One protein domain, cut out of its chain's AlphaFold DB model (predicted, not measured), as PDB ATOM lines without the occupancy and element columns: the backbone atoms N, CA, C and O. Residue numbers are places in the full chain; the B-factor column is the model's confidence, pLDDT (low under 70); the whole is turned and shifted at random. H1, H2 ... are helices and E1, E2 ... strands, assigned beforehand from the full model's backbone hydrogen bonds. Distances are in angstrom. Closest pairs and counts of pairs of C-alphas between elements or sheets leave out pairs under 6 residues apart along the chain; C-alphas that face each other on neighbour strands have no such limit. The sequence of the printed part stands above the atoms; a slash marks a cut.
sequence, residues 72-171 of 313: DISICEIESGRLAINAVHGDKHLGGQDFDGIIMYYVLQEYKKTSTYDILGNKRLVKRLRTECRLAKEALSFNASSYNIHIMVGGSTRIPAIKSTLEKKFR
ATOM      1  N   ASP A  72      15.604   2.040  21.570       76.25
ATOM      2  CA  ASP A  72      14.875   2.484  22.755       76.25
ATOM      3  C   ASP A  72      15.787   2.434  23.991       76.25
ATOM      4  O   ASP A  72      16.433   1.431  24.291       76.25
ATOM      5  N   ILE A  73      15.892   3.556  24.707       76.00
ATOM      6  CA  ILE A  73      16.823   3.746  25.825       76.00
ATOM      7  C   ILE A  73      16.032   4.158  27.064       76.00
ATOM      8  O   ILE A  73      15.381   5.202  27.075       76.00
ATOM      9  N   SER A  74      16.120   3.360  28.127       73.19
ATOM     10  CA  SER A  74      15.471   3.640  29.413       73.19
ATOM     11  C   SER A  74      16.509   3.832  30.511       73.19
ATOM     12  O   SER A  74      17.387   2.988  30.694       73.19
ATOM     13  N   ILE A  75      16.393   4.923  31.267       72.56
ATOM     14  CA  ILE A  75      17.112   5.131  32.525       72.56
ATOM     15  C   ILE A  75      16.181   4.711  33.652       72.56
ATOM     16  O   ILE A  75      15.092   5.267  33.801       72.56
ATOM     17  N   CYS A  76      16.615   3.731  34.431       69.75
ATOM     18  CA  CYS A  76      15.866   3.153  35.534       69.75
ATOM     19  C   CYS A  76      16.719   3.175  36.804       69.75
ATOM     20  O   CYS A  76      17.947   3.196  36.746       69.75
ATOM     21  N   GLU A  77      16.073   3.126  37.956       71.44
ATOM     22  CA  GLU A  77      16.729   3.181  39.258       71.44
ATOM     23  C   GLU A  77      16.109   2.123  40.164       71.44
ATOM     24  O   GLU A  77      14.885   2.010  40.241       71.44
ATOM     25  N   ILE A  78      16.952   1.304  40.794       69.00
ATOM     26  CA  ILE A  78      16.531   0.361  41.825       69.00
ATOM     27  C   ILE A  78      16.882   0.958  43.185       69.00
ATOM     28  O   ILE A  78      18.056   1.196  43.454       69.00
ATOM     29  N   GLU A  79      15.879   1.151  44.039       69.81
ATOM     30  CA  GLU A  79      16.045   1.544  45.444       69.81
ATOM     31  C   GLU A  79      15.172   0.672  46.352       69.81
ATOM     32  O   GLU A  79      13.970   0.510  46.120       69.81
ATOM     33  N   SER A  80      15.759   0.119  47.414       70.50
ATOM     34  CA  SER A  80      15.100  -0.735  48.409       70.50
ATOM     35  C   SER A  80      14.236  -1.849  47.794       70.50
ATOM     36  O   SER A  80      13.142  -2.145  48.281       70.50
ATOM     37  N   GLY A  81      14.706  -2.453  46.697       68.12
ATOM     38  CA  GLY A  81      13.989  -3.510  45.970       68.12
ATOM     39  C   GLY A  81      12.769  -3.048  45.157       68.12
ATOM     40  O   GLY A  81      11.905  -3.870  44.850       68.12
ATOM     41  N   ARG A  82      12.680  -1.761  44.799       70.44
ATOM     42  CA  ARG A  82      11.692  -1.193  43.859       70.44
ATOM     43  C   ARG A  82      12.382  -0.674  42.604       70.44
ATOM     44  O   ARG A  82      13.467  -0.127  42.725       70.44
ATOM     45  N   LEU A  83      11.733  -0.767  41.442       70.25
ATOM     46  CA  LEU A  83      12.194  -0.134  40.200       70.25
ATOM     47  C   LEU A  83      11.400   1.145  39.915       70.25
ATOM     48  O   LEU A  83      10.172   1.110  39.827       70.25
ATOM     49  N   ALA A  84      12.110   2.246  39.701       67.38
ATOM     50  CA  ALA A  84      11.602   3.447  39.053       67.38
ATOM     51  C   ALA A  84      12.125   3.527  37.609       67.38
ATOM     52  O   ALA A  84      13.254   3.118  37.328       67.38
ATOM     53  N   ILE A  85      11.318   4.068  36.694       69.56
ATOM     54  CA  ILE A  85      11.766   4.481  35.357       69.56
ATOM     55  C   ILE A  85      11.847   6.005  35.370       69.56
ATOM     56  O   ILE A  85      10.832   6.693  35.479       69.56
ATOM     57  N   ASN A  86      13.068   6.523  35.283       65.50
ATOM     58  CA  ASN A  86      13.374   7.938  35.474       65.50
ATOM     59  C   ASN A  86      13.359   8.708  34.144       65.50
ATOM     60  O   ASN A  86      13.071   9.904  34.125       65.50
ATOM     61  N   ALA A  87      13.658   8.037  33.026       65.88
ATOM     62  CA  ALA A  87      13.514   8.583  31.677       65.88
ATOM     63  C   ALA A  87      13.415   7.467  30.627       65.88
ATOM     64  O   ALA A  87      14.061   6.431  30.764       65.88
ATOM     65  N   VAL A  88      12.698   7.728  29.532       70.69
ATOM     66  CA  VAL A  88      12.721   6.904  28.313       70.69
ATOM     67  C   VAL A  88      12.938   7.827  27.112       70.69
ATOM     68  O   VAL A  88      12.245   8.836  26.973       70.69
ATOM     69  N   HIS A  89      13.896   7.509  26.242       75.81
ATOM     70  CA  HIS A  89      14.127   8.196  24.965       75.81
ATOM     71  C   HIS A  89      14.513   7.174  23.891       75.81
ATOM     72  O   HIS A  89      15.222   6.220  24.183       75.81
ATOM     73  N   GLY A  90      14.108   7.381  22.640       76.12
ATOM     74  CA  GLY A  90      14.465   6.479  21.546       76.12
ATOM     75  C   GLY A  90      14.469   7.149  20.177       76.12
ATOM     76  O   GLY A  90      14.333   8.373  20.079       76.12
ATOM     77  N   ASP A  91      14.606   6.328  19.144       72.62
ATOM     78  CA  ASP A  91      14.333   6.638  17.745       72.62
ATOM     79  C   ASP A  91      13.475   5.504  17.154       72.62
ATOM     80  O   ASP A  91      13.838   4.327  17.199       72.62
ATOM     81  N   LYS A  92      12.306   5.872  16.617       73.62
ATOM     82  CA  LYS A  92      11.303   4.941  16.076       73.62
ATOM     83  C   LYS A  92      11.601   4.509  14.629       73.62
ATOM     84  O   LYS A  92      10.823   3.743  14.059       73.62
ATOM     85  N   HIS A  93      12.672   5.029  14.028       73.56
ATOM     86  CA  HIS A  93      13.054   4.826  12.627       73.56
ATOM     87  C   HIS A  93      14.556   4.526  12.469       73.56
ATOM     88  O   HIS A  93      15.163   4.897  11.465       73.56
ATOM     89  N   LEU A  94      15.150   3.863  13.464       73.75
ATOM     90  CA  LEU A  94      16.552   3.458  13.478       73.75
ATOM     91  C   LEU A  94      16.661   2.040  14.038       73.75
ATOM     92  O   LEU A  94      16.330   1.803  15.196       73.75
ATOM     93  N   GLY A  95      17.155   1.091  13.246       80.56
ATOM     94  CA  GLY A  95      17.194  -0.321  13.619       80.56
ATOM     95  C   GLY A  95      18.242  -1.148  12.884       80.56
ATOM     96  O   GLY A  95      19.028  -0.668  12.066       80.56
ATOM     97  N   GLY A  96      18.219  -2.455  13.142       74.94
ATOM     98  CA  GLY A  96      19.025  -3.437  12.415       74.94
ATOM     99  C   GLY A  96      18.848  -3.396  10.891       74.94
ATOM    100  O   GLY A  96      19.792  -3.744  10.179       74.94
ATOM    101  N   GLN A  97      17.679  -2.970  10.399       76.75
ATOM    102  CA  GLN A  97      17.352  -2.868   8.971       76.75
ATOM    103  C   GLN A  97      18.129  -1.759   8.239       76.75
ATOM    104  O   GLN A  97      18.427  -1.917   7.054       76.75
ATOM    105  N   ASP A  98      18.533  -0.680   8.915       77.44
ATOM    106  CA  ASP A  98      19.316   0.399   8.295       77.44
ATOM    107  C   ASP A  98      20.736  -0.064   7.958       77.44
ATOM    108  O   ASP A  98      21.262   0.217   6.879       77.44
ATOM    109  N   PHE A  99      21.330  -0.876   8.839       76.44
ATOM    110  CA  PHE A  99      22.596  -1.556   8.567       76.44
ATOM    111  C   PHE A  99      22.470  -2.525   7.382       76.44
ATOM    112  O   PHE A  99      23.369  -2.567   6.540       76.44
ATOM    113  N   ASP A 100      21.349  -3.248   7.260       78.56
ATOM    114  CA  ASP A 100      21.085  -4.110   6.095       78.56
ATOM    115  C   ASP A 100      20.970  -3.285   4.807       78.56
ATOM    116  O   ASP A 100      21.509  -3.682   3.774       78.56
ATOM    117  N   GLY A 101      20.335  -2.110   4.871       76.31
ATOM    118  CA  GLY A 101      20.250  -1.151   3.770       76.31
ATOM    119  C   GLY A 101      21.613  -0.603   3.334       76.31
ATOM    120  O   GLY A 101      21.900  -0.555   2.137       76.31
ATOM    121  N   ILE A 102      22.486  -0.250   4.283       79.38
ATOM    122  CA  ILE A 102      23.852   0.232   4.010       79.38
ATOM    123  C   ILE A 102      24.713  -0.875   3.379       79.38
ATOM    124  O   ILE A 102      25.411  -0.626   2.391       79.38
ATOM    125  N   ILE A 103      24.639  -2.106   3.896       75.12
ATOM    126  CA  ILE A 103      25.362  -3.264   3.343       75.12
ATOM    127  C   ILE A 103      24.834  -3.603   1.942       75.12
ATOM    128  O   ILE A 103      25.625  -3.774   1.013       75.12
ATOM    129  N   MET A 104      23.512  -3.624   1.751       84.44
ATOM    130  CA  MET A 104      22.872  -3.823   0.446       84.44
ATOM    131  C   MET A 104      23.293  -2.745  -0.563       84.44
ATOM    132  O   MET A 104      23.607  -3.072  -1.708       84.44
ATOM    133  N   TYR A 105      23.352  -1.474  -0.154       86.81
ATOM    134  CA  TYR A 105      23.839  -0.385  -1.001       86.81
ATOM    135  C   TYR A 105      25.296  -0.606  -1.430       86.81
ATOM    136  O   TYR A 105      25.598  -0.496  -2.618       86.81
ATOM    137  N   TYR A 106      26.185  -0.979  -0.503       85.88
ATOM    138  CA  TYR A 106      27.575  -1.309  -0.827       85.88
ATOM    139  C   TYR A 106      27.675  -2.463  -1.841       85.88
ATOM    140  O   TYR A 106      28.310  -2.306  -2.886       85.88
ATOM    141  N   VAL A 107      26.977  -3.579  -1.602       84.81
ATOM    142  CA  VAL A 107      26.975  -4.743  -2.509       84.81
ATOM    143  C   VAL A 107      26.446  -4.378  -3.902       84.81
ATOM    144  O   VAL A 107      27.008  -4.821  -4.903       84.81
ATOM    145  N   LEU A 108      25.426  -3.518  -4.001       86.19
ATOM    146  CA  LEU A 108      24.918  -3.024  -5.287       86.19
ATOM    147  C   LEU A 108      25.933  -2.152  -6.042       86.19
ATOM    148  O   LEU A 108      25.965  -2.203  -7.272       86.19
ATOM    149  N   GLN A 109      26.757  -1.362  -5.347       86.88
ATOM    150  CA  GLN A 109      27.804  -0.563  -5.994       86.88
ATOM    151  C   GLN A 109      28.995  -1.420  -6.449       86.88
ATOM    152  O   GLN A 109      29.580  -1.126  -7.488       86.88
ATOM    153  N   GLU A 110      29.328  -2.500  -5.739       88.38
ATOM    154  CA  GLU A 110      30.314  -3.482  -6.213       88.38
ATOM    155  C   GLU A 110      29.783  -4.293  -7.409       88.38
ATOM    156  O   GLU A 110      30.477  -4.433  -8.416       88.38
ATOM    157  N   TYR A 111      28.525  -4.750  -7.361       85.44
ATOM    158  CA  TYR A 111      27.880  -5.493  -8.453       85.44
ATOM    159  C   TYR A 111      27.838  -4.699  -9.770       85.44
ATOM    160  O   TYR A 111      28.124  -5.242 -10.837       85.44
ATOM    161  N   LYS A 112      27.573  -3.387  -9.706       87.69
ATOM    162  CA  LYS A 112      27.575  -2.486 -10.876       87.69
ATOM    163  C   LYS A 112      28.930  -2.361 -11.586       87.69
ATOM    164  O   LYS A 112      28.971  -1.866 -12.709       87.69
ATOM    165  N   LYS A 113      30.035  -2.795 -10.969       90.88
ATOM    166  CA  LYS A 113      31.366  -2.831 -11.607       90.88
ATOM    167  C   LYS A 113      31.558  -4.060 -12.500       90.88
ATOM    168  O   LYS A 113      32.441  -4.048 -13.351       90.88
ATOM    169  N   THR A 114      30.770  -5.117 -12.293       88.69
ATOM    170  CA  THR A 114      30.930  -6.421 -12.960       88.69
ATOM    171  C   THR A 114      29.706  -6.856 -13.767       88.69
ATOM    172  O   THR A 114      29.826  -7.740 -14.613       88.69
ATOM    173  N   SER A 115      28.545  -6.231 -13.554       87.50
ATOM    174  CA  SER A 115      27.292  -6.528 -14.250       87.50
ATOM    175  C   SER A 115      26.475  -5.265 -14.534       87.50
ATOM    176  O   SER A 115      26.448  -4.325 -13.741       87.50
ATOM    177  N   THR A 116      25.765  -5.275 -15.663       87.06
ATOM    178  CA  THR A 116      24.824  -4.226 -16.092       87.06
ATOM    179  C   THR A 116      23.353  -4.605 -15.887       87.06
ATOM    180  O   THR A 116      22.474  -3.808 -16.210       87.06
ATOM    181  N   TYR A 117      23.058  -5.804 -15.368       88.56
ATOM    182  CA  TYR A 117      21.685  -6.236 -15.089       88.56
ATOM    183  C   TYR A 117      21.087  -5.445 -13.918       88.56
ATOM    184  O   TYR A 117      21.696  -5.362 -12.850       88.56
ATOM    185  N   ASP A 118      19.881  -4.899 -14.084       83.62
ATOM    186  CA  ASP A 118      19.220  -4.179 -12.996       83.62
ATOM    187  C   ASP A 118      18.547  -5.132 -11.997       83.62
ATOM    188  O   ASP A 118      17.482  -5.696 -12.247       83.62
ATOM    189  N   ILE A 119      19.171  -5.272 -10.826       84.44
ATOM    190  CA  ILE A 119      18.596  -5.973  -9.673       84.44
ATOM    191  C   ILE A 119      17.407  -5.193  -9.085       84.44
ATOM    192  O   ILE A 119      16.469  -5.816  -8.590       84.44
ATOM    193  N   LEU A 120      17.418  -3.853  -9.124       84.56
ATOM    194  CA  LEU A 120      16.451  -3.020  -8.398       84.56
ATOM    195  C   LEU A 120      15.042  -3.083  -9.001       84.56
ATOM    196  O   LEU A 120      14.066  -3.072  -8.251       84.56
ATOM    197  N   GLY A 121      14.923  -3.243 -10.320       82.94
ATOM    198  CA  GLY A 121      13.655  -3.516 -10.999       82.94
ATOM    199  C   GLY A 121      13.003  -4.863 -10.647       82.94
ATOM    200  O   GLY A 121      11.873  -5.112 -11.069       82.94
ATOM    201  N   ASN A 122      13.661  -5.742  -9.878       83.56
ATOM    202  CA  ASN A 122      13.170  -7.080  -9.549       83.56
ATOM    203  C   ASN A 122      13.030  -7.288  -8.026       83.56
ATOM    204  O   ASN A 122      13.986  -7.658  -7.342       83.56
ATOM    205  N   LYS A 123      11.806  -7.106  -7.505       78.94
ATOM    206  CA  LYS A 123      11.480  -7.207  -6.066       78.94
ATOM    207  C   LYS A 123      12.011  -8.479  -5.396       78.94
ATOM    208  O   LYS A 123      12.663  -8.381  -4.363       78.94
ATOM    209  N   ARG A 124      11.853  -9.646  -6.031       74.94
ATOM    210  CA  ARG A 124      12.334 -10.939  -5.506       74.94
ATOM    211  C   ARG A 124      13.849 -10.974  -5.314       74.94
ATOM    212  O   ARG A 124      14.339 -11.528  -4.331       74.94
ATOM    213  N   LEU A 125      14.604 -10.383  -6.245       76.50
ATOM    214  CA  LEU A 125      16.060 -10.276  -6.127       76.50
ATOM    215  C   LEU A 125      16.458  -9.242  -5.069       76.50
ATOM    216  O   LEU A 125      17.406  -9.486  -4.330       76.50
ATOM    217  N   VAL A 126      15.706  -8.145  -4.934       76.75
ATOM    218  CA  VAL A 126      15.873  -7.162  -3.850       76.75
ATOM    219  C   VAL A 126      15.615  -7.782  -2.471       76.75
ATOM    220  O   VAL A 126      16.450  -7.611  -1.581       76.75
ATOM    221  N   LYS A 127      14.524  -8.539  -2.279       73.31
ATOM    222  CA  LYS A 127      14.249  -9.240  -1.013       73.31
ATOM    223  C   LYS A 127      15.334 -10.259  -0.707       73.31
ATOM    224  O   LYS A 127      15.882 -10.228   0.390       73.31
ATOM    225  N   ARG A 128      15.700 -11.105  -1.680       78.62
ATOM    226  CA  ARG A 128      16.787 -12.072  -1.490       78.62
ATOM    227  C   ARG A 128      18.083 -11.368  -1.096       78.62
ATOM    228  O   ARG A 128      18.668 -11.743  -0.091       78.62
ATOM    229  N   LEU A 129      18.500 -10.332  -1.825       78.94
ATOM    230  CA  LEU A 129      19.709  -9.573  -1.507       78.94
ATOM    231  C   LEU A 129      19.662  -9.003  -0.080       78.94
ATOM    232  O   LEU A 129      20.638  -9.141   0.648       78.94
ATOM    233  N   ARG A 130      18.524  -8.444   0.354       80.19
ATOM    234  CA  ARG A 130      18.335  -7.971   1.736       80.19
ATOM    235  C   ARG A 130      18.501  -9.100   2.762       80.19
ATOM    236  O   ARG A 130      19.175  -8.889   3.766       80.19
ATOM    237  N   THR A 131      17.951 -10.291   2.511       75.69
ATOM    238  CA  THR A 131      18.138 -11.468   3.379       75.69
ATOM    239  C   THR A 131      19.603 -11.906   3.443       75.69
ATOM    240  O   THR A 131      20.122 -12.100   4.538       75.69
ATOM    241  N   GLU A 132      20.302 -12.009   2.309       81.31
ATOM    242  CA  GLU A 132      21.728 -12.387   2.279       81.31
ATOM    243  C   GLU A 132      22.592 -11.319   2.998       81.31
ATOM    244  O   GLU A 132      23.497 -11.662   3.758       81.31
ATOM    245  N   CYS A 133      22.278 -10.023   2.848       74.88
ATOM    246  CA  CYS A 133      22.931  -8.929   3.583       74.88
ATOM    247  C   CYS A 133      22.667  -8.986   5.098       74.88
ATOM    248  O   CYS A 133      23.606  -8.787   5.873       74.88
ATOM    249  N   ARG A 134      21.440  -9.319   5.523       78.50
ATOM    250  CA  ARG A 134      21.091  -9.541   6.937       78.50
ATOM    251  C   ARG A 134      21.888 -10.697   7.537       78.50
ATOM    252  O   ARG A 134      22.514 -10.528   8.582       78.50
ATOM    253  N   LEU A 135      21.930 -11.838   6.852       72.25
ATOM    254  CA  LEU A 135      22.702 -13.005   7.285       72.25
ATOM    255  C   LEU A 135      24.210 -12.703   7.336       72.25
ATOM    256  O   LEU A 135      24.890 -13.130   8.267       72.25
ATOM    257  N   ALA A 136      24.737 -11.910   6.397       70.06
ATOM    258  CA  ALA A 136      26.126 -11.451   6.431       70.06
ATOM    259  C   ALA A 136      26.413 -10.524   7.631       70.06
ATOM    260  O   ALA A 136      27.421 -10.711   8.311       70.06
ATOM    261  N   LYS A 137      25.525  -9.567   7.940       80.38
ATOM    262  CA  LYS A 137      25.612  -8.696   9.132       80.38
ATOM    263  C   LYS A 137      25.603  -9.504  10.434       80.38
ATOM    264  O   LYS A 137      26.399  -9.244  11.340       80.38
ATOM    265  N   GLU A 138      24.714 -10.489  10.522       70.44
ATOM    266  CA  GLU A 138      24.602 -11.398  11.665       70.44
ATOM    267  C   GLU A 138      25.875 -12.244  11.819       70.44
ATOM    268  O   GLU A 138      26.477 -12.240  12.892       70.44
ATOM    269  N   ALA A 139      26.365 -12.868  10.742       68.31
ATOM    270  CA  ALA A 139      27.609 -13.644  10.746       68.31
ATOM    271  C   ALA A 139      28.840 -12.800  11.136       68.31
ATOM    272  O   ALA A 139      29.654 -13.236  11.951       68.31
ATOM    273  N   LEU A 140      28.949 -11.566  10.629       68.06
ATOM    274  CA  LEU A 140      30.007 -10.612  10.994       68.06
ATOM    275  C   LEU A 140      29.940 -10.146  12.462       68.06
ATOM    276  O   LEU A 140      30.908  -9.578  12.965       68.06
ATOM    277  N   SER A 141      28.828 -10.391  13.162       64.56
ATOM    278  CA  SER A 141      28.674 -10.062  14.584       64.56
ATOM    279  C   SER A 141      29.168 -11.172  15.529       64.56
ATOM    280  O   SER A 141      29.376 -10.914  16.716       64.56
ATOM    281  N   PHE A 142      29.418 -12.390  15.032       50.12
ATOM    282  CA  PHE A 142      29.898 -13.528  15.830       50.12
ATOM    283  C   PHE A 142      31.424 -13.515  16.060       50.12
ATOM    284  O   PHE A 142      32.125 -14.432  15.645       50.12
ATOM    285  N   ASN A 143      31.946 -12.488  16.748       38.66
ATOM    286  CA  ASN A 143      33.264 -12.519  17.416       38.66
ATOM    287  C   ASN A 143      33.467 -11.311  18.366       38.66
ATOM    288  O   ASN A 143      34.039 -10.295  17.974       38.66
ATOM    289  N   ALA A 144      33.014 -11.400  19.628       36.03
ATOM    290  CA  ALA A 144      33.374 -10.434  20.685       36.03
ATOM    291  C   ALA A 144      33.109 -10.978  22.107       36.03
ATOM    292  O   ALA A 144      31.986 -11.385  22.410       36.03
ATOM    293  N   SER A 145      34.105 -10.924  23.002       29.95
ATOM    294  CA  SER A 145      34.036 -11.542  24.340       29.95
ATOM    295  C   SER A 145      33.839 -10.552  25.504       29.95
ATOM    296  O   SER A 145      34.796  -9.947  25.973       29.95
ATOM    297  N   SER A 146      32.614 -10.548  26.051       29.22
ATOM    298  CA  SER A 146      32.257 -10.504  27.496       29.22
ATOM    299  C   SER A 146      32.572  -9.302  28.427       29.22
ATOM    300  O   SER A 146      33.711  -8.854  28.519       29.22
ATOM    301  N   TYR A 147      31.577  -8.997  29.295       34.03
ATOM    302  CA  TYR A 147      31.644  -8.254  30.585       34.03
ATOM    303  C   TYR A 147      31.962  -6.745  30.499       34.03
ATOM    304  O   TYR A 147      32.681  -6.326  29.603       34.03
ATOM    305  N   ASN A 148      31.565  -5.807  31.379       41.72
ATOM    306  CA  ASN A 148      30.625  -5.557  32.491       41.72
ATOM    307  C   ASN A 148      30.630  -3.995  32.674       41.72
ATOM    308  O   ASN A 148      31.724  -3.494  32.898       41.72
ATOM    309  N   ILE A 149      29.593  -3.136  32.619       44.28
ATOM    310  CA  ILE A 149      28.140  -3.173  32.919       44.28
ATOM    311  C   ILE A 149      27.354  -2.277  31.925       44.28
ATOM    312  O   ILE A 149      27.936  -1.313  31.470       44.28
ATOM    313  N   HIS A 150      26.099  -2.621  31.571       54.44
ATOM    314  CA  HIS A 150      25.000  -1.851  30.905       54.44
ATOM    315  C   HIS A 150      23.979  -2.909  30.415       54.44
ATOM    316  O   HIS A 150      24.442  -3.923  29.892       54.44
ATOM    317  N   ILE A 151      22.653  -2.741  30.564       57.84
ATOM    318  CA  ILE A 151      21.688  -3.750  30.068       57.84
ATOM    319  C   ILE A 151      21.456  -3.515  28.574       57.84
ATOM    320  O   ILE A 151      20.993  -2.450  28.177       57.84
ATOM    321  N   MET A 152      21.772  -4.511  27.746       61.84
ATOM    322  CA  MET A 152      21.535  -4.470  26.303       61.84
ATOM    323  C   MET A 152      20.453  -5.482  25.924       61.84
ATOM    324  O   MET A 152      20.517  -6.632  26.360       61.84
ATOM    325  N   VAL A 153      19.480  -5.047  25.127       60.41
ATOM    326  CA  VAL A 153      18.310  -5.822  24.678       60.41
ATOM    327  C   VAL A 153      18.196  -5.685  23.153       60.41
ATOM    328  O   VAL A 153      18.777  -4.768  22.573       60.41
ATOM    329  N   GLY A 154      17.532  -6.616  22.474       62.38
ATOM    330  CA  GLY A 154      17.327  -6.537  21.028       62.38
ATOM    331  C   GLY A 154      18.554  -6.931  20.199       62.38
ATOM    332  O   GLY A 154      19.719  -6.727  20.563       62.38
ATOM    333  N   GLY A 155      18.299  -7.554  19.049       67.12
ATOM    334  CA  GLY A 155      19.325  -8.297  18.316       67.12
ATOM    335  C   GLY A 155      20.452  -7.463  17.696       67.12
ATOM    336  O   GLY A 155      21.557  -7.984  17.515       67.12
ATOM    337  N   SER A 156      20.229  -6.179  17.400       73.06
ATOM    338  CA  SER A 156      21.246  -5.322  16.764       73.06
ATOM    339  C   SER A 156      22.386  -4.977  17.721       73.06
ATOM    340  O   SER A 156      23.512  -4.742  17.283       73.06
ATOM    341  N   THR A 157      22.156  -5.057  19.037       67.38
ATOM    342  CA  THR A 157      23.191  -4.864  20.071       67.38
ATOM    343  C   THR A 157      24.357  -5.850  19.980       67.38
ATOM    344  O   THR A 157      25.427  -5.592  20.536       67.38
ATOM    345  N   ARG A 158      24.201  -6.961  19.244       71.94
ATOM    346  CA  ARG A 158      25.286  -7.912  18.967       71.94
ATOM    347  C   ARG A 158      26.418  -7.312  18.127       71.94
ATOM    348  O   ARG A 158      27.556  -7.740  18.317       71.94
ATOM    349  N   ILE A 159      26.150  -6.315  17.276       72.88
ATOM    350  CA  ILE A 159      27.134  -5.714  16.358       72.88
ATOM    351  C   ILE A 159      28.302  -5.089  17.160       72.88
ATOM    352  O   ILE A 159      28.087  -4.118  17.894       72.88
ATOM    353  N   PRO A 160      29.561  -5.561  17.008       75.19
ATOM    354  CA  PRO A 160      30.686  -5.116  17.845       75.19
ATOM    355  C   PRO A 160      30.977  -3.606  17.798       75.19
ATOM    356  O   PRO A 160      31.415  -3.021  18.790       75.19
ATOM    357  N   ALA A 161      30.692  -2.947  16.669       75.56
ATOM    358  CA  ALA A 161      30.862  -1.501  16.519       75.56
ATOM    359  C   ALA A 161      29.929  -0.686  17.438       75.56
ATOM    360  O   ALA A 161      30.327   0.372  17.929       75.56
ATOM    361  N   ILE A 162      28.720  -1.187  17.717       76.88
ATOM    362  CA  ILE A 162      27.748  -0.536  18.609       76.88
ATOM    363  C   ILE A 162      28.242  -0.628  20.054       76.88
ATOM    364  O   ILE A 162      28.370   0.399  20.719       76.88
ATOM    365  N   LYS A 163      28.642  -1.829  20.494       70.62
ATOM    366  CA  LYS A 163      29.258  -2.072  21.814       70.62
ATOM    367  C   LYS A 163      30.436  -1.126  22.062       70.62
ATOM    368  O   LYS A 163      30.415  -0.338  23.004       70.62
ATOM    369  N   SER A 164      31.383  -1.086  21.121       72.56
ATOM    370  CA  SER A 164      32.560  -0.216  21.216       72.56
ATOM    371  C   SER A 164      32.244   1.283  21.156       72.56
ATOM    372  O   SER A 164      33.018   2.099  21.658       72.56
ATOM    373  N   THR A 165      31.122   1.677  20.552       78.94
ATOM    374  CA  THR A 165      30.664   3.075  20.559       78.94
ATOM    375  C   THR A 165      30.106   3.461  21.927       78.94
ATOM    376  O   THR A 165      30.413   4.547  22.419       78.94
ATOM    377  N   LEU A 166      29.352   2.569  22.574       73.06
ATOM    378  CA  LEU A 166      28.793   2.784  23.911       73.06
ATOM    379  C   LEU A 166      29.884   2.812  24.989       73.06
ATOM    380  O   LEU A 166      29.927   3.762  25.768       73.06
ATOM    381  N   GLU A 167      30.823   1.862  24.969       71.50
ATOM    382  CA  GLU A 167      32.005   1.837  25.855       71.50
ATOM    383  C   GLU A 167      32.745   3.191  25.834       71.50
ATOM    384  O   GLU A 167      32.955   3.836  26.867       71.50
ATOM    385  N   LYS A 168      33.040   3.701  24.629       74.00
ATOM    386  CA  LYS A 168      33.677   5.015  24.426       74.00
ATOM    387  C   LYS A 168      32.795   6.182  24.875       74.00
ATOM    388  O   LYS A 168      33.308   7.135  25.460       74.00
ATOM    389  N   LYS A 169      31.487   6.134  24.598       70.25
ATOM    390  CA  LYS A 169      30.528   7.207  24.917       70.25
ATOM    391  C   LYS A 169      30.353   7.391  26.423       70.25
ATOM    392  O   LYS A 169      30.368   8.530  26.887       70.25
ATOM    393  N   PHE A 170      30.223   6.293  27.165       66.62
ATOM    394  CA  PHE A 170      30.012   6.292  28.616       66.62
ATOM    395  C   PHE A 170      31.314   6.213  29.426       66.62
ATOM    396  O   PHE A 170      31.274   6.300  30.651       66.62
ATOM    397  N   ARG A 171      32.474   6.108  28.754       60.53
ATOM    398  CA  ARG A 171      33.814   5.990  29.365       60.53
ATOM    399  C   ARG A 171      33.932   4.816  30.344       60.53
ATOM    400  O   ARG A 171      34.698   4.876  31.301       60.53
TER     401      ARG A 171
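This is residues 72 to 171 of the 313 residues of an uncharacterized protein of Diploscapter pachys (UniProt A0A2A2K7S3). This is a long, loose rod with a two-stranded hairpin, E1 and E2, at one end and two helices, H1 and H2, crossing steeply at the other. Between these ends, a small group of short pieces, E3, H3 and H4, lies beside the open end of the hairpin, and residues 78 to 83 and 112 to 117 stick out at the two tips. The 100 printed residues hold four named helices and three named strands, in the order E1, E2, H1, H2, E3, H3, H4; the class is mixed, and the sheet, order E1 - E2, is antiparallel. The whole is only just loose, close to extended, with a radius of gyration of the C-alphas of 18.6 A and spans of 65 by 28 by 19 A.

Start with E1, residues 72 to 79, and E2, residues 82 to 91, a hairpin of antiparallel neighbours at 166 degrees. Look across it for N 73 and O 89, 2.8 A apart, and N 84 and O 77, also 2.8 A, both within hydrogen-bond range. E2 bends by 51 degrees at residue 86. Next come H1, residues 96 to 111, and H2, residues 123 to 141, which touch through residues 97 to 104 and 129 to 137 alone. Their closest C-alphas, of Asp 100 and Arg 134, are 5.5 A apart. They run opposite ways at a steep tilt of 69 degrees, only just short of about perpendicular. E3, residues 151 to 153, pairs with no named strand; E1 and E3 are near each other. H3, residues 155 to 158, is close to H1 but not clearly touching, with the C-alphas of Gly 96 and Ser 156 closest at 5.2 A. H4, residues 160 to 170, is close to H2 but not clearly touching, with the C-alphas of Ser 141 and Pro 160 closest at 6.3 A; H1 and H4 are apart. In H1, H2 and H4 every O i to N i+4 pair is within hydrogen-bond range; H3 is too short for such a pair.

Find C-alpha 72 at (14.875, 2.484, 22.755); from there E1 runs 22.7 A, and E2 returns over 27.4 A. H1 begins at C-alpha 96, (19.025, -3.437, 12.415), and runs 22.8 A; H2 runs 27.0 A. After the short E3 and H3, H4 runs 15.7 A to C-alpha 170 at (30.012, 6.292, 28.616).

The C-alphas of Ser 80 and Thr 116, the two farthest apart, are 65.3 A apart. The printed part has no cut, and the link from H1 to H2 is long. Mean pLDDT of the printed part is 72.2; look for values under 70 at residues 139 to 155 and 84 to 87, among others.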